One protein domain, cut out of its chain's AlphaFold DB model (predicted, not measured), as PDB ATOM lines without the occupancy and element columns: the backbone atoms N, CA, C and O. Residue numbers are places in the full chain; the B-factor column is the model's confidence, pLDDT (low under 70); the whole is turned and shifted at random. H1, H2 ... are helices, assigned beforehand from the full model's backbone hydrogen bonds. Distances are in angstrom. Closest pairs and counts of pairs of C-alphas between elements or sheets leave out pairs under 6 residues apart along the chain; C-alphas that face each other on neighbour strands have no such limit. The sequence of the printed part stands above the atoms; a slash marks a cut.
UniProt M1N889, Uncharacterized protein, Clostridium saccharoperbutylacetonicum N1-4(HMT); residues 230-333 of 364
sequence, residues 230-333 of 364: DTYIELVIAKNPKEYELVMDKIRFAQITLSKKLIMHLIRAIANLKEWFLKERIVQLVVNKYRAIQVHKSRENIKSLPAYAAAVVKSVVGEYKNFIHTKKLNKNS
ATOM      1  N   ASP A 230     -31.668 -31.072  82.180       82.12
ATOM      2  CA  ASP A 230     -31.173 -32.018  83.186       82.12
ATOM      3  C   ASP A 230     -31.030 -33.444  82.645       82.12
ATOM      4  O   ASP A 230     -29.980 -34.061  82.822       82.12
ATOM      5  N   THR A 231     -32.013 -33.941  81.884       79.94
ATOM      6  CA  THR A 231     -31.951 -35.270  81.239       79.94
ATOM      7  C   THR A 231     -30.716 -35.381  80.345       79.94
ATOM      8  O   THR A 231     -30.082 -36.435  80.238       79.94
ATOM      9  N   TYR A 232     -30.353 -34.282  79.682       79.12
ATOM     10  CA  TYR A 232     -29.169 -34.249  78.844       79.12
ATOM     11  C   TYR A 232     -27.872 -34.245  79.673       79.12
ATOM     12  O   TYR A 232     -26.922 -34.952  79.327       79.12
ATOM     13  N   ILE A 233     -27.817 -33.466  80.758       85.88
ATOM     14  CA  ILE A 233     -26.671 -33.457  81.678       85.88
ATOM     15  C   ILE A 233     -26.424 -34.871  82.216       85.88
ATOM     16  O   ILE A 233     -25.294 -35.363  82.168       85.88
ATOM     17  N   GLU A 234     -27.484 -35.546  82.657       86.50
ATOM     18  CA  GLU A 234     -27.427 -36.921  83.150       86.50
ATOM     19  C   GLU A 234     -26.916 -37.894  82.087       86.50
ATOM     20  O   GLU A 234     -26.085 -38.751  82.387       86.50
ATOM     21  N   LEU A 235     -27.345 -37.740  80.830       84.38
ATOM     22  CA  LEU A 235     -26.854 -38.561  79.722       84.38
ATOM     23  C   LEU A 235     -25.340 -38.406  79.516       84.38
ATOM     24  O   LEU A 235     -24.647 -39.406  79.326       84.38
ATOM     25  N   VAL A 236     -24.820 -37.174  79.550       86.44
ATOM     26  CA  VAL A 236     -23.377 -36.924  79.396       86.44
ATOM     27  C   VAL A 236     -22.589 -37.547  80.541       86.44
ATOM     28  O   VAL A 236     -21.571 -38.186  80.283       86.44
ATOM     29  N   ILE A 237     -23.058 -37.394  81.782       87.69
ATOM     30  CA  ILE A 237     -22.405 -37.975  82.962       87.69
ATOM     31  C   ILE A 237     -22.411 -39.504  82.868       87.69
ATOM     32  O   ILE A 237     -21.360 -40.129  82.972       87.69
ATOM     33  N   ALA A 238     -23.567 -40.107  82.577       86.69
ATOM     34  CA  ALA A 238     -23.714 -41.557  82.481       86.69
ATOM     35  C   ALA A 238     -22.826 -42.186  81.393       86.69
ATOM     36  O   ALA A 238     -22.398 -43.330  81.528       86.69
ATOM     37  N   LYS A 239     -22.538 -41.454  80.309       84.44
ATOM     38  CA  LYS A 239     -21.652 -41.922  79.231       84.44
ATOM     39  C   LYS A 239     -20.164 -41.694  79.507       84.44
ATOM     40  O   LYS A 239     -19.347 -42.322  78.844       84.44
ATOM     41  N   ASN A 240     -19.809 -40.834  80.461       89.75
ATOM     42  CA  ASN A 240     -18.420 -40.470  80.756       89.75
ATOM     43  C   ASN A 240     -18.134 -40.544  82.273       89.75
ATOM     44  O   ASN A 240     -17.776 -39.528  82.876       89.75
ATOM     45  N   PRO A 241     -18.320 -41.717  82.917       92.62
ATOM     46  CA  PRO A 241     -18.229 -41.837  84.374       92.62
ATOM     47  C   PRO A 241     -16.822 -41.533  84.903       92.62
ATOM     48  O   PRO A 241     -16.682 -40.805  85.878       92.62
ATOM     49  N   LYS A 242     -15.774 -41.999  84.212       94.06
ATOM     50  CA  LYS A 242     -14.379 -41.769  84.622       94.06
ATOM     51  C   LYS A 242     -13.999 -40.291  84.528       94.06
ATOM     52  O   LYS A 242     -13.329 -39.748  85.398       94.06
ATOM     53  N   GLU A 243     -14.413 -39.622  83.454       94.81
ATOM     54  CA  GLU A 243     -14.202 -38.186  83.282       94.81
ATOM     55  C   GLU A 243     -14.981 -37.373  84.319       94.81
ATOM     56  O   GLU A 243     -14.473 -36.364  84.802       94.81
ATOM     57  N   TYR A 244     -16.198 -37.804  84.665       96.12
ATOM     58  CA  TYR A 244     -16.980 -37.196  85.737       96.12
ATOM     59  C   TYR A 244     -16.264 -37.315  87.086       96.12
ATOM     60  O   TYR A 244     -16.099 -36.301  87.759       96.12
ATOM     61  N   GLU A 245     -15.784 -38.508  87.446       96.25
ATOM     62  CA  GLU A 245     -15.000 -38.747  88.667       96.25
ATOM     63  C   GLU A 245     -13.768 -37.838  88.727       96.25
ATOM     64  O   GLU A 245     -13.621 -37.075  89.681       96.25
ATOM     65  N   LEU A 246     -12.966 -37.798  87.656       97.00
ATOM     66  CA  LEU A 246     -11.807 -36.906  87.554       97.00
ATOM     67  C   LEU A 246     -12.180 -35.436  87.802       97.00
ATOM     68  O   LEU A 246     -11.496 -34.728  88.543       97.00
ATOM     69  N   VAL A 247     -13.250 -34.950  87.166       96.88
ATOM     70  CA  VAL A 247     -13.705 -33.564  87.334       96.88
ATOM     71  C   VAL A 247     -14.138 -33.309  88.777       96.88
ATOM     72  O   VAL A 247     -13.736 -32.302  89.361       96.88
ATOM     73  N   MET A 248     -14.911 -34.219  89.371       97.06
ATOM     74  CA  MET A 248     -15.388 -34.089  90.747       97.06
ATOM     75  C   MET A 248     -14.247 -34.118  91.763       97.06
ATOM     76  O   MET A 248     -14.246 -33.303  92.686       97.06
ATOM     77  N   ASP A 249     -13.251 -34.978  91.574       96.38
ATOM     78  CA  ASP A 249     -12.086 -35.065  92.453       96.38
ATOM     79  C   ASP A 249     -11.266 -33.776  92.426       96.38
ATOM     80  O   ASP A 249     -10.899 -33.241  93.475       96.38
ATOM     81  N   LYS A 250     -11.046 -33.203  91.238       95.75
ATOM     82  CA  LYS A 250     -10.337 -31.922  91.101       95.75
ATOM     83  C   LYS A 250     -11.120 -30.755  91.699       95.75
ATOM     84  O   LYS A 250     -10.517 -29.900  92.344       95.75
ATOM     85  N   ILE A 251     -12.444 -30.727  91.532       95.12
ATOM     86  CA  ILE A 251     -13.332 -29.727  92.151       95.12
ATOM     87  C   ILE A 251     -13.259 -29.808  93.681       95.12
ATOM     88  O   ILE A 251     -13.071 -28.781  94.333       95.12
ATOM     89  N   ARG A 252     -13.358 -31.022  94.245       95.00
ATOM     90  CA  ARG A 252     -13.264 -31.271  95.693       95.00
ATOM     91  C   ARG A 252     -11.907 -30.854  96.245       95.00
ATOM     92  O   ARG A 252     -11.856 -30.116  97.223       95.00
ATOM     93  N   PHE A 253     -10.821 -31.262  95.587       92.69
ATOM     94  CA  PHE A 253      -9.459 -30.890  95.975       92.69
ATOM     95  C   PHE A 253      -9.243 -29.371  95.953       92.69
ATOM     96  O   PHE A 253      -8.612 -28.811  96.844       92.69
ATOM     97  N   ALA A 254      -9.790 -28.684  94.947       91.62
ATOM     98  CA  ALA A 254      -9.696 -27.232  94.828       91.62
ATOM     99  C   ALA A 254     -10.663 -26.465  95.747       91.62
ATOM    100  O   ALA A 254     -10.558 -25.239  95.807       91.62
ATOM    101  N   GLN A 255     -11.576 -27.163  96.437       92.06
ATOM    102  CA  GLN A 255     -12.603 -26.598  97.319       92.06
ATOM    103  C   GLN A 255     -13.468 -25.525  96.634       92.06
ATOM    104  O   GLN A 255     -13.772 -24.483  97.211       92.06
ATOM    105  N   ILE A 256     -13.861 -25.779  95.383       92.75
ATOM    106  CA  ILE A 256     -14.758 -24.901  94.616       92.75
ATOM    107  C   ILE A 256     -16.111 -25.566  94.383       92.75
ATOM    108  O   ILE A 256     -16.244 -26.786  94.450       92.75
ATOM    109  N   THR A 257     -17.113 -24.768  94.021       91.12
ATOM    110  CA  THR A 257     -18.428 -25.275  93.606       91.12
ATOM    111  C   THR A 257     -18.718 -24.881  92.167       91.12
ATOM    112  O   THR A 257     -18.638 -23.704  91.812       91.12
ATOM    113  N   LEU A 258     -19.084 -25.856  91.334       92.06
ATOM    114  CA  LEU A 258     -19.525 -25.642  89.956       92.06
ATOM    115  C   LEU A 258     -20.954 -26.157  89.785       92.06
ATOM    116  O   LEU A 258     -21.336 -27.166  90.374       92.06
ATOM    117  N   SER A 259     -21.748 -25.482  88.953       92.00
ATOM    118  CA  SER A 259     -23.090 -25.963  88.614       92.00
ATOM    119  C   SER A 259     -23.023 -27.235  87.763       92.00
ATOM    120  O   SER A 259     -22.052 -27.459  87.031       92.00
ATOM    121  N   LYS A 260     -24.094 -28.044  87.785       91.12
ATOM    122  CA  LYS A 260     -24.223 -29.262  86.960       91.12
ATOM    123  C   LYS A 260     -23.922 -29.003  85.477       91.12
ATOM    124  O   LYS A 260     -23.243 -29.790  84.822       91.12
ATOM    125  N   LYS A 261     -24.363 -27.850  84.965       88.75
ATOM    126  CA  LYS A 261     -24.107 -27.405  83.591       88.75
ATOM    127  C   LYS A 261     -22.620 -27.174  83.316       88.75
ATOM    128  O   LYS A 261     -22.116 -27.616  82.285       88.75
ATOM    129  N   LEU A 262     -21.900 -26.515  84.227       90.81
ATOM    130  CA  LEU A 262     -20.458 -26.282  84.079       90.81
ATOM    131  C   LEU A 262     -19.666 -27.594  84.159       90.81
ATOM    132  O   LEU A 262     -18.780 -27.817  83.337       90.81
ATOM    133  N   ILE A 263     -20.041 -28.490  85.077       92.69
ATOM    134  CA  ILE A 263     -19.463 -29.839  85.186       92.69
ATOM    135  C   ILE A 263     -19.649 -30.604  83.870       92.69
ATOM    136  O   ILE A 263     -18.685 -31.116  83.303       92.69
ATOM    137  N   MET A 264     -20.865 -30.602  83.320       89.88
ATOM    138  CA  MET A 264     -21.145 -31.198  82.015       89.88
ATOM    139  C   MET A 264     -20.258 -30.597  80.909       89.88
ATOM    140  O   MET A 264     -19.714 -31.338  80.092       89.88
ATOM    141  N   HIS A 265     -20.082 -29.272  80.849       87.88
ATOM    142  CA  HIS A 265     -19.220 -28.640  79.842       87.88
ATOM    143  C   HIS A 265     -17.739 -29.027  79.976       87.88
ATOM    144  O   HIS A 265     -17.089 -29.239  78.954       87.88
ATOM    145  N   LEU A 266     -17.228 -29.174  81.200       91.62
ATOM    146  CA  LEU A 266     -15.875 -29.673  81.463       91.62
ATOM    147  C   LEU A 266     -15.688 -31.105  80.958       91.62
ATOM    148  O   LEU A 266     -14.753 -31.369  80.204       91.62
ATOM    149  N   ILE A 267     -16.610 -32.008  81.304       92.00
ATOM    150  CA  ILE A 267     -16.592 -33.405  80.842       92.00
ATOM    151  C   ILE A 267     -16.585 -33.455  79.314       92.00
ATOM    152  O   ILE A 267     -15.769 -34.145  78.708       92.00
ATOM    153  N   ARG A 268     -17.448 -32.661  78.674       85.62
ATOM    154  CA  ARG A 268     -17.530 -32.575  77.208       85.62
ATOM    155  C   ARG A 268     -16.219 -32.120  76.564       85.62
ATOM    156  O   ARG A 268     -15.916 -32.577  75.466       85.62
ATOM    157  N   ALA A 269     -15.470 -31.226  77.206       85.31
ATOM    158  CA  ALA A 269     -14.204 -30.730  76.671       85.31
ATOM    159  C   ALA A 269     -13.104 -31.805  76.674       85.31
ATOM    160  O   ALA A 269     -12.245 -31.801  75.795       85.31
ATOM    161  N   ILE A 270     -13.143 -32.738  77.631       90.06
ATOM    162  CA  ILE A 270     -12.087 -33.743  77.822       90.06
ATOM    163  C   ILE A 270     -12.451 -35.139  77.307       90.06
ATOM    164  O   ILE A 270     -11.549 -35.924  77.024       90.06
ATOM    165  N   ALA A 271     -13.739 -35.465  77.151       87.44
ATOM    166  CA  ALA A 271     -14.220 -36.809  76.802       87.44
ATOM    167  C   ALA A 271     -13.573 -37.386  75.529       87.44
ATOM    168  O   ALA A 271     -13.202 -38.564  75.468       87.44
ATOM    169  N   ASN A 272     -13.376 -36.531  74.524       82.75
ATOM    170  CA  ASN A 272     -12.843 -36.937  73.224       82.75
ATOM    171  C   ASN A 272     -11.313 -37.099  73.213       82.75
ATOM    172  O   ASN A 272     -10.775 -37.668  72.268       82.75
ATOM    173  N   LEU A 273     -10.601 -36.664  74.256       83.75
ATOM    174  CA  LEU A 273      -9.148 -36.813  74.324       83.75
ATOM    175  C   LEU A 273      -8.764 -38.283  74.527       83.75
ATOM    176  O   LEU A 273      -9.432 -39.030  75.252       83.75
ATOM    177  N   LYS A 274      -7.697 -38.715  73.854       80.94
ATOM    178  CA  LYS A 274      -7.226 -40.102  73.914       80.94
ATOM    179  C   LYS A 274      -6.373 -40.331  75.156       80.94
ATOM    180  O   LYS A 274      -6.613 -41.283  75.893       80.94
ATOM    181  N   GLU A 275      -5.405 -39.458  75.393       85.81
ATOM    182  CA  GLU A 275      -4.444 -39.586  76.475       85.81
ATOM    183  C   GLU A 275      -5.012 -39.054  77.795       85.81
ATOM    184  O   GLU A 275      -5.437 -37.902  77.895       85.81
ATOM    185  N   TRP A 276      -4.991 -39.895  78.832       90.38
ATOM    186  CA  TRP A 276      -5.563 -39.560  80.137       90.38
ATOM    187  C   TRP A 276      -4.868 -38.365  80.803       90.38
ATOM    188  O   TRP A 276      -5.538 -37.452  81.277       90.38
ATOM    189  N   PHE A 277      -3.535 -38.297  80.738       91.00
ATOM    190  CA  PHE A 277      -2.772 -37.191  81.329       91.00
ATOM    191  C   PHE A 277      -3.142 -35.817  80.730       91.00
ATOM    192  O   PHE A 277      -3.087 -34.802  81.425       91.00
ATOM    193  N   LEU A 278      -3.560 -35.759  79.452       91.75
ATOM    194  CA  LEU A 278      -4.040 -34.516  78.839       91.75
ATOM    195  C   LEU A 278      -5.361 -34.078  79.473       91.75
ATOM    196  O   LEU A 278      -5.528 -32.895  79.769       91.75
ATOM    197  N   LYS A 279      -6.273 -35.029  79.722       94.31
ATOM    198  CA  LYS A 279      -7.541 -34.762  80.418       94.31
ATOM    199  C   LYS A 279      -7.273 -34.171  81.794       94.31
ATOM    200  O   LYS A 279      -7.810 -33.113  82.107       94.31
ATOM    201  N   GLU A 280      -6.398 -34.801  82.575       93.50
ATOM    202  CA  GLU A 280      -6.035 -34.327  83.914       93.50
ATOM    203  C   GLU A 280      -5.461 -32.911  83.890       93.50
ATOM    204  O   GLU A 280      -5.909 -32.053  84.655       93.50
ATOM    205  N   ARG A 281      -4.518 -32.636  82.976       93.50
ATOM    206  CA  ARG A 281      -3.904 -31.310  82.831       93.50
ATOM    207  C   ARG A 281      -4.938 -30.242  82.479       93.50
ATOM    208  O   ARG A 281      -4.933 -29.168  83.076       93.50
ATOM    209  N   ILE A 282      -5.841 -30.530  81.544       94.31
ATOM    210  CA  ILE A 282      -6.881 -29.585  81.115       94.31
ATOM    211  C   ILE A 282      -7.874 -29.314  82.247       94.31
ATOM    212  O   ILE A 282      -8.155 -28.149  82.532       94.31
ATOM    213  N   VAL A 283      -8.361 -30.355  82.932       96.19
ATOM    214  CA  VAL A 283      -9.255 -30.188  84.091       96.19
ATOM    215  C   VAL A 283      -8.574 -29.348  85.164       96.19
ATOM    216  O   VAL A 283      -9.179 -28.399  85.659       96.19
ATOM    217  N   GLN A 284      -7.311 -29.639  85.484       95.19
ATOM    218  CA  GLN A 284      -6.555 -28.898  86.490       95.19
ATOM    219  C   GLN A 284      -6.448 -27.407  86.145       95.19
ATOM    220  O   GLN A 284      -6.689 -26.570  87.013       95.19
ATOM    221  N   LEU A 285      -6.123 -27.060  84.895       94.69
ATOM    222  CA  LEU A 285      -6.016 -25.664  84.456       94.69
ATOM    223  C   LEU A 285      -7.346 -24.918  84.600       94.69
ATOM    224  O   LEU A 285      -7.384 -23.811  85.141       94.69
ATOM    225  N   VAL A 286      -8.449 -25.533  84.166       94.50
ATOM    226  CA  VAL A 286      -9.767 -24.892  84.230       94.50
ATOM    227  C   VAL A 286     -10.262 -24.768  85.674       94.50
ATOM    228  O   VAL A 286     -10.741 -23.704  86.071       94.50
ATOM    229  N   VAL A 287     -10.100 -25.813  86.490       94.38
ATOM    230  CA  VAL A 287     -10.445 -25.795  87.922       94.38
ATOM    231  C   VAL A 287      -9.616 -24.751  88.673       94.38
ATOM    232  O   VAL A 287     -10.171 -23.992  89.467       94.38
ATOM    233  N   ASN A 288      -8.318 -24.631  88.383       92.44
ATOM    234  CA  ASN A 288      -7.462 -23.607  88.986       92.44
ATOM    235  C   ASN A 288      -7.927 -22.187  88.636       92.44
ATOM    236  O   ASN A 288      -7.929 -21.322  89.513       92.44
ATOM    237  N   LYS A 289      -8.376 -21.936  87.396       92.69
ATOM    238  CA  LYS A 289      -8.959 -20.632  87.030       92.69
ATOM    239  C   LYS A 289     -10.237 -20.354  87.824       92.69
ATOM    240  O   LYS A 289     -10.389 -19.249  88.336       92.69
ATOM    241  N   TYR A 290     -11.118 -21.342  88.004       93.06
ATOM    242  CA  TYR A 290     -12.303 -21.174  88.854       93.06
ATOM    243  C   TYR A 290     -11.960 -20.948  90.326       93.06
ATOM    244  O   TYR A 290     -12.580 -20.098  90.960       93.06
ATOM    245  N   ARG A 291     -10.945 -21.633  90.861       91.25
ATOM    246  CA  ARG A 291     -10.431 -21.378  92.212       91.25
ATOM    247  C   ARG A 291      -9.906 -19.951  92.346       91.25
ATOM    248  O   ARG A 291     -10.241 -19.271  93.311       91.25
ATOM    249  N   ALA A 292      -9.161 -19.456  91.360       89.00
ATOM    250  CA  ALA A 292      -8.703 -18.069  91.341       89.00
ATOM    251  C   ALA A 292      -9.861 -17.056  91.337       89.00
ATOM    252  O   ALA A 292      -9.772 -16.017  91.987       89.00
ATOM    253  N   ILE A 293     -10.962 -17.361  90.648       87.94
ATOM    254  CA  ILE A 293     -12.155 -16.507  90.618       87.94
ATOM    255  C   ILE A 293     -12.908 -16.558  91.957       87.94
ATOM    256  O   ILE A 293     -13.191 -15.512  92.533       87.94
ATOM    257  N   GLN A 294     -13.221 -17.754  92.465       87.38
ATOM    258  CA  GLN A 294     -14.084 -17.929  93.642       87.38
ATOM    259  C   GLN A 294     -13.359 -17.649  94.964       87.38
ATOM    260  O   GLN A 294     -13.921 -17.008  95.848       87.38
ATOM    261  N   VAL A 295     -12.113 -18.107  95.098       84.31
ATOM    262  CA  VAL A 295     -11.336 -18.012  96.345       84.31
ATOM    263  C   VAL A 295     -10.467 -16.760  96.346       84.31
ATOM    264  O   VAL A 295     -10.495 -15.979  97.292       84.31
ATOM    265  N   HIS A 296      -9.716 -16.535  95.266       80.62
ATOM    266  CA  HIS A 296      -8.761 -15.423  95.181       80.62
ATOM    267  C   HIS A 296      -9.365 -14.133  94.597       80.62
ATOM    268  O   HIS A 296      -8.639 -13.163  94.394       80.62
ATOM    269  N   LYS A 297     -10.685 -14.105  94.342       82.12
ATOM    270  CA  LYS A 297     -11.442 -12.944  93.831       82.12
ATOM    271  C   LYS A 297     -10.810 -12.296  92.590       82.12
ATOM    272  O   LYS A 297     -10.805 -11.072  92.444       82.12
ATOM    273  N   SER A 298     -10.261 -13.113  91.689       80.88
ATOM    274  CA  SER A 298      -9.705 -12.638  90.419       80.88
ATOM    275  C   SER A 298     -10.757 -11.858  89.619       80.88
ATOM    276  O   SER A 298     -11.891 -12.313  89.470       80.88
ATOM    277  N   ARG A 299     -10.376 -10.689  89.082       72.19
ATOM    278  CA  ARG A 299     -11.279  -9.800  88.321       72.19
ATOM    279  C   ARG A 299     -11.685 -10.369  86.956       72.19
ATOM    280  O   ARG A 299     -12.698  -9.962  86.396       72.19
ATOM    281  N   GLU A 300     -10.915 -11.311  86.417       80.31
ATOM    282  CA  GLU A 300     -11.185 -11.922  85.116       80.31
ATOM    283  C   GLU A 300     -12.040 -13.182  85.242       80.31
ATOM    284  O   GLU A 300     -11.537 -14.279  85.513       80.31
ATOM    285  N   ASN A 301     -13.336 -13.030  84.984       80.06
ATOM    286  CA  ASN A 301     -14.272 -14.145  84.958       80.06
ATOM    287  C   ASN A 301     -14.241 -14.908  83.615       80.06
ATOM    288  O   ASN A 301     -13.911 -14.356  82.563       80.06
ATOM    289  N   ILE A 302     -14.646 -16.179  83.633       83.69
ATOM    290  CA  ILE A 302     -14.855 -16.980  82.422       83.69
ATOM    291  C   ILE A 302     -16.220 -16.607  81.826       83.69
ATOM    292  O   ILE A 302     -17.257 -17.018  82.340       83.69
ATOM    293  N   LYS A 303     -16.225 -15.857  80.715       82.69
ATOM    294  CA  LYS A 303     -17.462 -15.467  80.004       82.69
ATOM    295  C   LYS A 303     -18.216 -16.668  79.420       82.69
ATOM    296  O   LYS A 303     -19.437 -16.718  79.467       82.69
ATOM    297  N   SER A 304     -17.482 -17.634  78.865       83.50
ATOM    298  CA  SER A 304     -18.029 -18.863  78.282       83.50
ATOM    299  C   SER A 304     -17.076 -20.023  78.549       83.50
ATOM    300  O   SER A 304     -15.965 -20.065  78.014       83.50
ATOM    301  N   LEU A 305     -17.505 -20.969  79.390       86.69
ATOM    302  CA  LEU A 305     -16.717 -22.159  79.710       86.69
ATOM    303  C   LEU A 305     -16.423 -23.027  78.474       86.69
ATOM    304  O   LEU A 305     -15.271 -23.429  78.331       86.69
ATOM    305  N   PRO A 306     -17.375 -23.295  77.556       83.62
ATOM    306  CA  PRO A 306     -17.075 -24.032  76.327       83.62
ATOM    307  C   PRO A 306     -15.934 -23.419  75.507       83.62
ATOM    308  O   PRO A 306     -15.022 -24.136  75.100       83.62
ATOM    309  N   ALA A 307     -15.950 -22.097  75.313       81.25
ATOM    310  CA  ALA A 307     -14.922 -21.397  74.547       81.25
ATOM    311  C   ALA A 307     -13.566 -21.419  75.267       81.25
ATOM    312  O   ALA A 307     -12.542 -21.733  74.658       81.25
ATOM    313  N   TYR A 308     -13.564 -21.148  76.577       88.06
ATOM    314  CA  TYR A 308     -12.348 -21.187  77.387       88.06
ATOM    315  C   TYR A 308     -11.726 -22.587  77.407       88.06
ATOM    316  O   TYR A 308     -10.538 -22.742  77.132       88.06
ATOM    317  N   ALA A 309     -12.533 -23.621  77.657       87.69
ATOM    318  CA  ALA A 309     -12.069 -25.001  77.663       87.69
ATOM    319  C   ALA A 309     -11.526 -25.415  76.288       87.69
ATOM    320  O   ALA A 309     -10.464 -26.025  76.228       87.69
ATOM    321  N   ALA A 310     -12.179 -25.034  75.184       83.25
ATOM    322  CA  ALA A 310     -11.676 -25.308  73.836       83.25
ATOM    323  C   ALA A 310     -10.302 -24.662  73.574       83.25
ATOM    324  O   ALA A 310      -9.432 -25.302  72.981       83.25
ATOM    325  N   ALA A 311     -10.080 -23.430  74.046       85.00
ATOM    326  CA  ALA A 311      -8.788 -22.755  73.938       85.00
ATOM    327  C   ALA A 311      -7.695 -23.458  74.765       85.00
ATOM    328  O   ALA A 311      -6.602 -23.706  74.252       85.00
ATOM    329  N   VAL A 312      -8.009 -23.844  76.009       89.25
ATOM    330  CA  VAL A 312      -7.095 -24.604  76.879       89.25
ATOM    331  C   VAL A 312      -6.744 -25.952  76.252       89.25
ATOM    332  O   VAL A 312      -5.568 -26.299  76.167       89.25
ATOM    333  N   VAL A 313      -7.740 -26.693  75.753       87.88
ATOM    334  CA  VAL A 313      -7.527 -27.975  75.067       87.88
ATOM    335  C   VAL A 313      -6.595 -27.782  73.869       87.88
ATOM    336  O   VAL A 313      -5.610 -28.507  73.742       87.88
ATOM    337  N   LYS A 314      -6.862 -26.787  73.010       84.06
ATOM    338  CA  LYS A 314      -6.036 -26.495  71.828       84.06
ATOM    339  C   LYS A 314      -4.581 -26.213  72.207       84.06
ATOM    340  O   LYS A 314      -3.681 -26.758  71.575       84.06
ATOM    341  N   SER A 315      -4.359 -25.388  73.230       87.69
ATOM    342  CA  SER A 315      -3.020 -25.052  73.724       87.69
ATOM    343  C   SER A 315      -2.286 -26.289  74.253       87.69
ATOM    344  O   SER A 315      -1.203 -26.602  73.763       87.69
ATOM    345  N   VAL A 316      -2.901 -27.054  75.161       89.69
ATOM    346  CA  VAL A 316      -2.275 -28.235  75.782       89.69
ATOM    347  C   VAL A 316      -1.978 -29.336  74.758       89.69
ATOM    348  O   VAL A 316      -0.904 -29.936  74.780       89.69
ATOM    349  N   VAL A 317      -2.905 -29.599  73.831       86.25
ATOM    350  CA  VAL A 317      -2.697 -30.589  72.760       86.25
ATOM    351  C   VAL A 317      -1.625 -30.115  71.774       86.25
ATOM    352  O   VAL A 317      -0.820 -30.925  71.316       86.25
ATOM    353  N   GLY A 318      -1.584 -28.816  71.460       86.31
ATOM    354  CA  GLY A 318      -0.546 -28.220  70.617       86.31
ATOM    355  C   GLY A 318       0.853 -28.384  71.211       86.31
ATOM    356  O   GLY A 318       1.751 -28.878  70.531       86.31
ATOM    357  N   GLU A 319       1.019 -28.072  72.499       87.31
ATOM    358  CA  GLU A 319       2.272 -28.302  73.229       87.31
ATOM    359  C   GLU A 319       2.703 -29.771  73.180       87.31
ATOM    360  O   GLU A 319       3.858 -30.075  72.886       87.31
ATOM    361  N   TYR A 320       1.770 -30.697  73.419       87.88
ATOM    362  CA  TYR A 320       2.066 -32.128  73.395       87.88
ATOM    363  C   TYR A 320       2.498 -32.619  72.006       87.88
ATOM    364  O   TYR A 320       3.454 -33.387  71.883       87.88
ATOM    365  N   LYS A 321       1.836 -32.149  70.945       84.81
ATOM    366  CA  LYS A 321       2.227 -32.467  69.566       84.81
ATOM    367  C   LYS A 321       3.621 -31.949  69.234       84.81
ATOM    368  O   LYS A 321       4.409 -32.699  68.657       84.81
ATOM    369  N   ASN A 322       3.929 -30.714  69.629       86.06
ATOM    370  CA  ASN A 322       5.254 -30.129  69.443       86.06
ATOM    371  C   ASN A 322       6.310 -30.956  70.180       86.06
ATOM    372  O   ASN A 322       7.302 -31.347  69.577       86.06
ATOM    373  N   PHE A 323       6.045 -31.336  71.432       85.94
ATOM    374  CA  PHE A 323       6.929 -32.207  72.205       85.94
ATOM    375  C   PHE A 323       7.188 -33.559  71.517       85.94
ATOM    376  O   PHE A 323       8.341 -33.977  71.393       85.94
ATOM    377  N   ILE A 324       6.145 -34.238  71.017       84.25
ATOM    378  CA  ILE A 324       6.310 -35.496  70.267       84.25
ATOM    379  C   ILE A 324       7.149 -35.276  69.006       84.25
ATOM    380  O   ILE A 324       7.990 -36.114  68.678       84.25
ATOM    381  N   HIS A 325       6.911 -34.181  68.282       84.25
ATOM    382  CA  HIS A 325       7.635 -33.866  67.058       84.25
ATOM    383  C   HIS A 325       9.120 -33.610  67.335       84.25
ATOM    384  O   HIS A 325       9.964 -34.267  66.729       84.25
ATOM    385  N   THR A 326       9.444 -32.770  68.321       84.00
ATOM    386  CA  THR A 326      10.822 -32.516  68.763       84.00
ATOM    387  C   THR A 326      11.505 -33.800  69.226       84.00
ATOM    388  O   THR A 326      12.629 -34.073  68.822       84.00
ATOM    389  N   LYS A 327      10.821 -34.664  69.989       80.56
ATOM    390  CA  LYS A 327      11.373 -35.966  70.402       80.56
ATOM    391  C   LYS A 327      11.679 -36.885  69.210       80.56
ATOM    392  O   LYS A 327      12.660 -37.622  69.253       80.56
ATOM    393  N   LYS A 328      10.849 -36.868  68.160       78.25
ATOM    394  CA  LYS A 328      11.070 -37.657  66.935       78.25
ATOM    395  C   LYS A 328      12.224 -37.117  66.094       78.25
ATOM    396  O   LYS A 328      13.018 -37.913  65.614       78.25
ATOM    397  N   LEU A 329      12.324 -35.797  65.944       73.12
ATOM    398  CA  LEU A 329      13.445 -35.156  65.251       73.12
ATOM    399  C   LEU A 329      14.762 -35.409  65.988       73.12
ATOM    400  O   LEU A 329      15.734 -35.822  65.368       73.12
ATOM    401  N   ASN A 330      14.750 -35.288  67.316       63.78
ATOM    402  CA  ASN A 330      15.923 -35.556  68.141       63.78
ATOM    403  C   ASN A 330      16.324 -37.040  68.101       63.78
ATOM    404  O   ASN A 330      17.506 -37.354  68.107       63.78
ATOM    405  N   LYS A 331      15.370 -37.973  67.973       54.97
ATOM    406  CA  LYS A 331      15.686 -39.393  67.728       54.97
ATOM    407  C   LYS A 331      16.469 -39.634  66.430       54.97
ATOM    408  O   LYS A 331      17.172 -40.632  66.363       54.97
ATOM    409  N   ASN A 332      16.357 -38.747  65.439       49.81
ATOM    410  CA  ASN A 332      17.084 -38.846  64.171       49.81
ATOM    411  C   ASN A 332      18.406 -38.054  64.166       49.81
ATOM    412  O   ASN A 332      19.185 -38.214  63.234       49.81
ATOM    413  N   SER A 333      18.663 -37.202  65.167       43.94
ATOM    414  CA  SER A 333      19.891 -36.396  65.279       43.94
ATOM    415  C   SER A 333      20.861 -36.886  66.358       43.94
ATOM    416  O   SER A 333      21.942 -36.328  66.500       43.94
TER     417      SER A 333
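Overview. This is residues 230 to 333 of the 364 residues of an uncharacterized protein of Clostridium saccharoperbutylacetonicum N1-4(HMT) (UniProt M1N889). A small helical body has one arm, residues 321 to 333 of H5, sticking out. In the body H3, H4 and the first part of H5 form an up-and-down bundle, each running against the one before, with H1 packed on H3 and H2 on H3 and H4. The printed part has 104 residues, of which 83 are in the five named helices, H1 to H5 in order along the chain, with no named strand; its class is all helix, and it is only just compact, close to loose, with a radius of gyration of the C-alphas of 15.4 A and spans of 52 by 34 by 24 A.

Along the chain. H1, residues 230 to 239, begins at C-alpha 230 (-31.173, -32.018, 83.186). H2 is residues 241 to 254, H3 260 to 270, H4 276 to 294, 26.9 A long. H5, residues 305 to 333, 41.8 A, ends at C-alpha 333 (19.891, -36.396, 65.279).

Arrangement. H1 touches the hub H3, closest C-alphas Ile 233 and Met 264, 6.0 A. H2 touches H4, closest C-alphas Ala 254 and Arg 291, 6.5 A. H4 and H5, a hairpin, touch at C-alphas Ile 282 and Val 313, 6.3 A, their closest. In each helix every O i to N i+4 pair is within hydrogen-bond range.

Size, cuts and confidence. C-alphas 230 and 333, the farthest apart, are 54.3 A apart. The printed part has no cut and no long link; pLDDT is under 70 at residues 330 to 333.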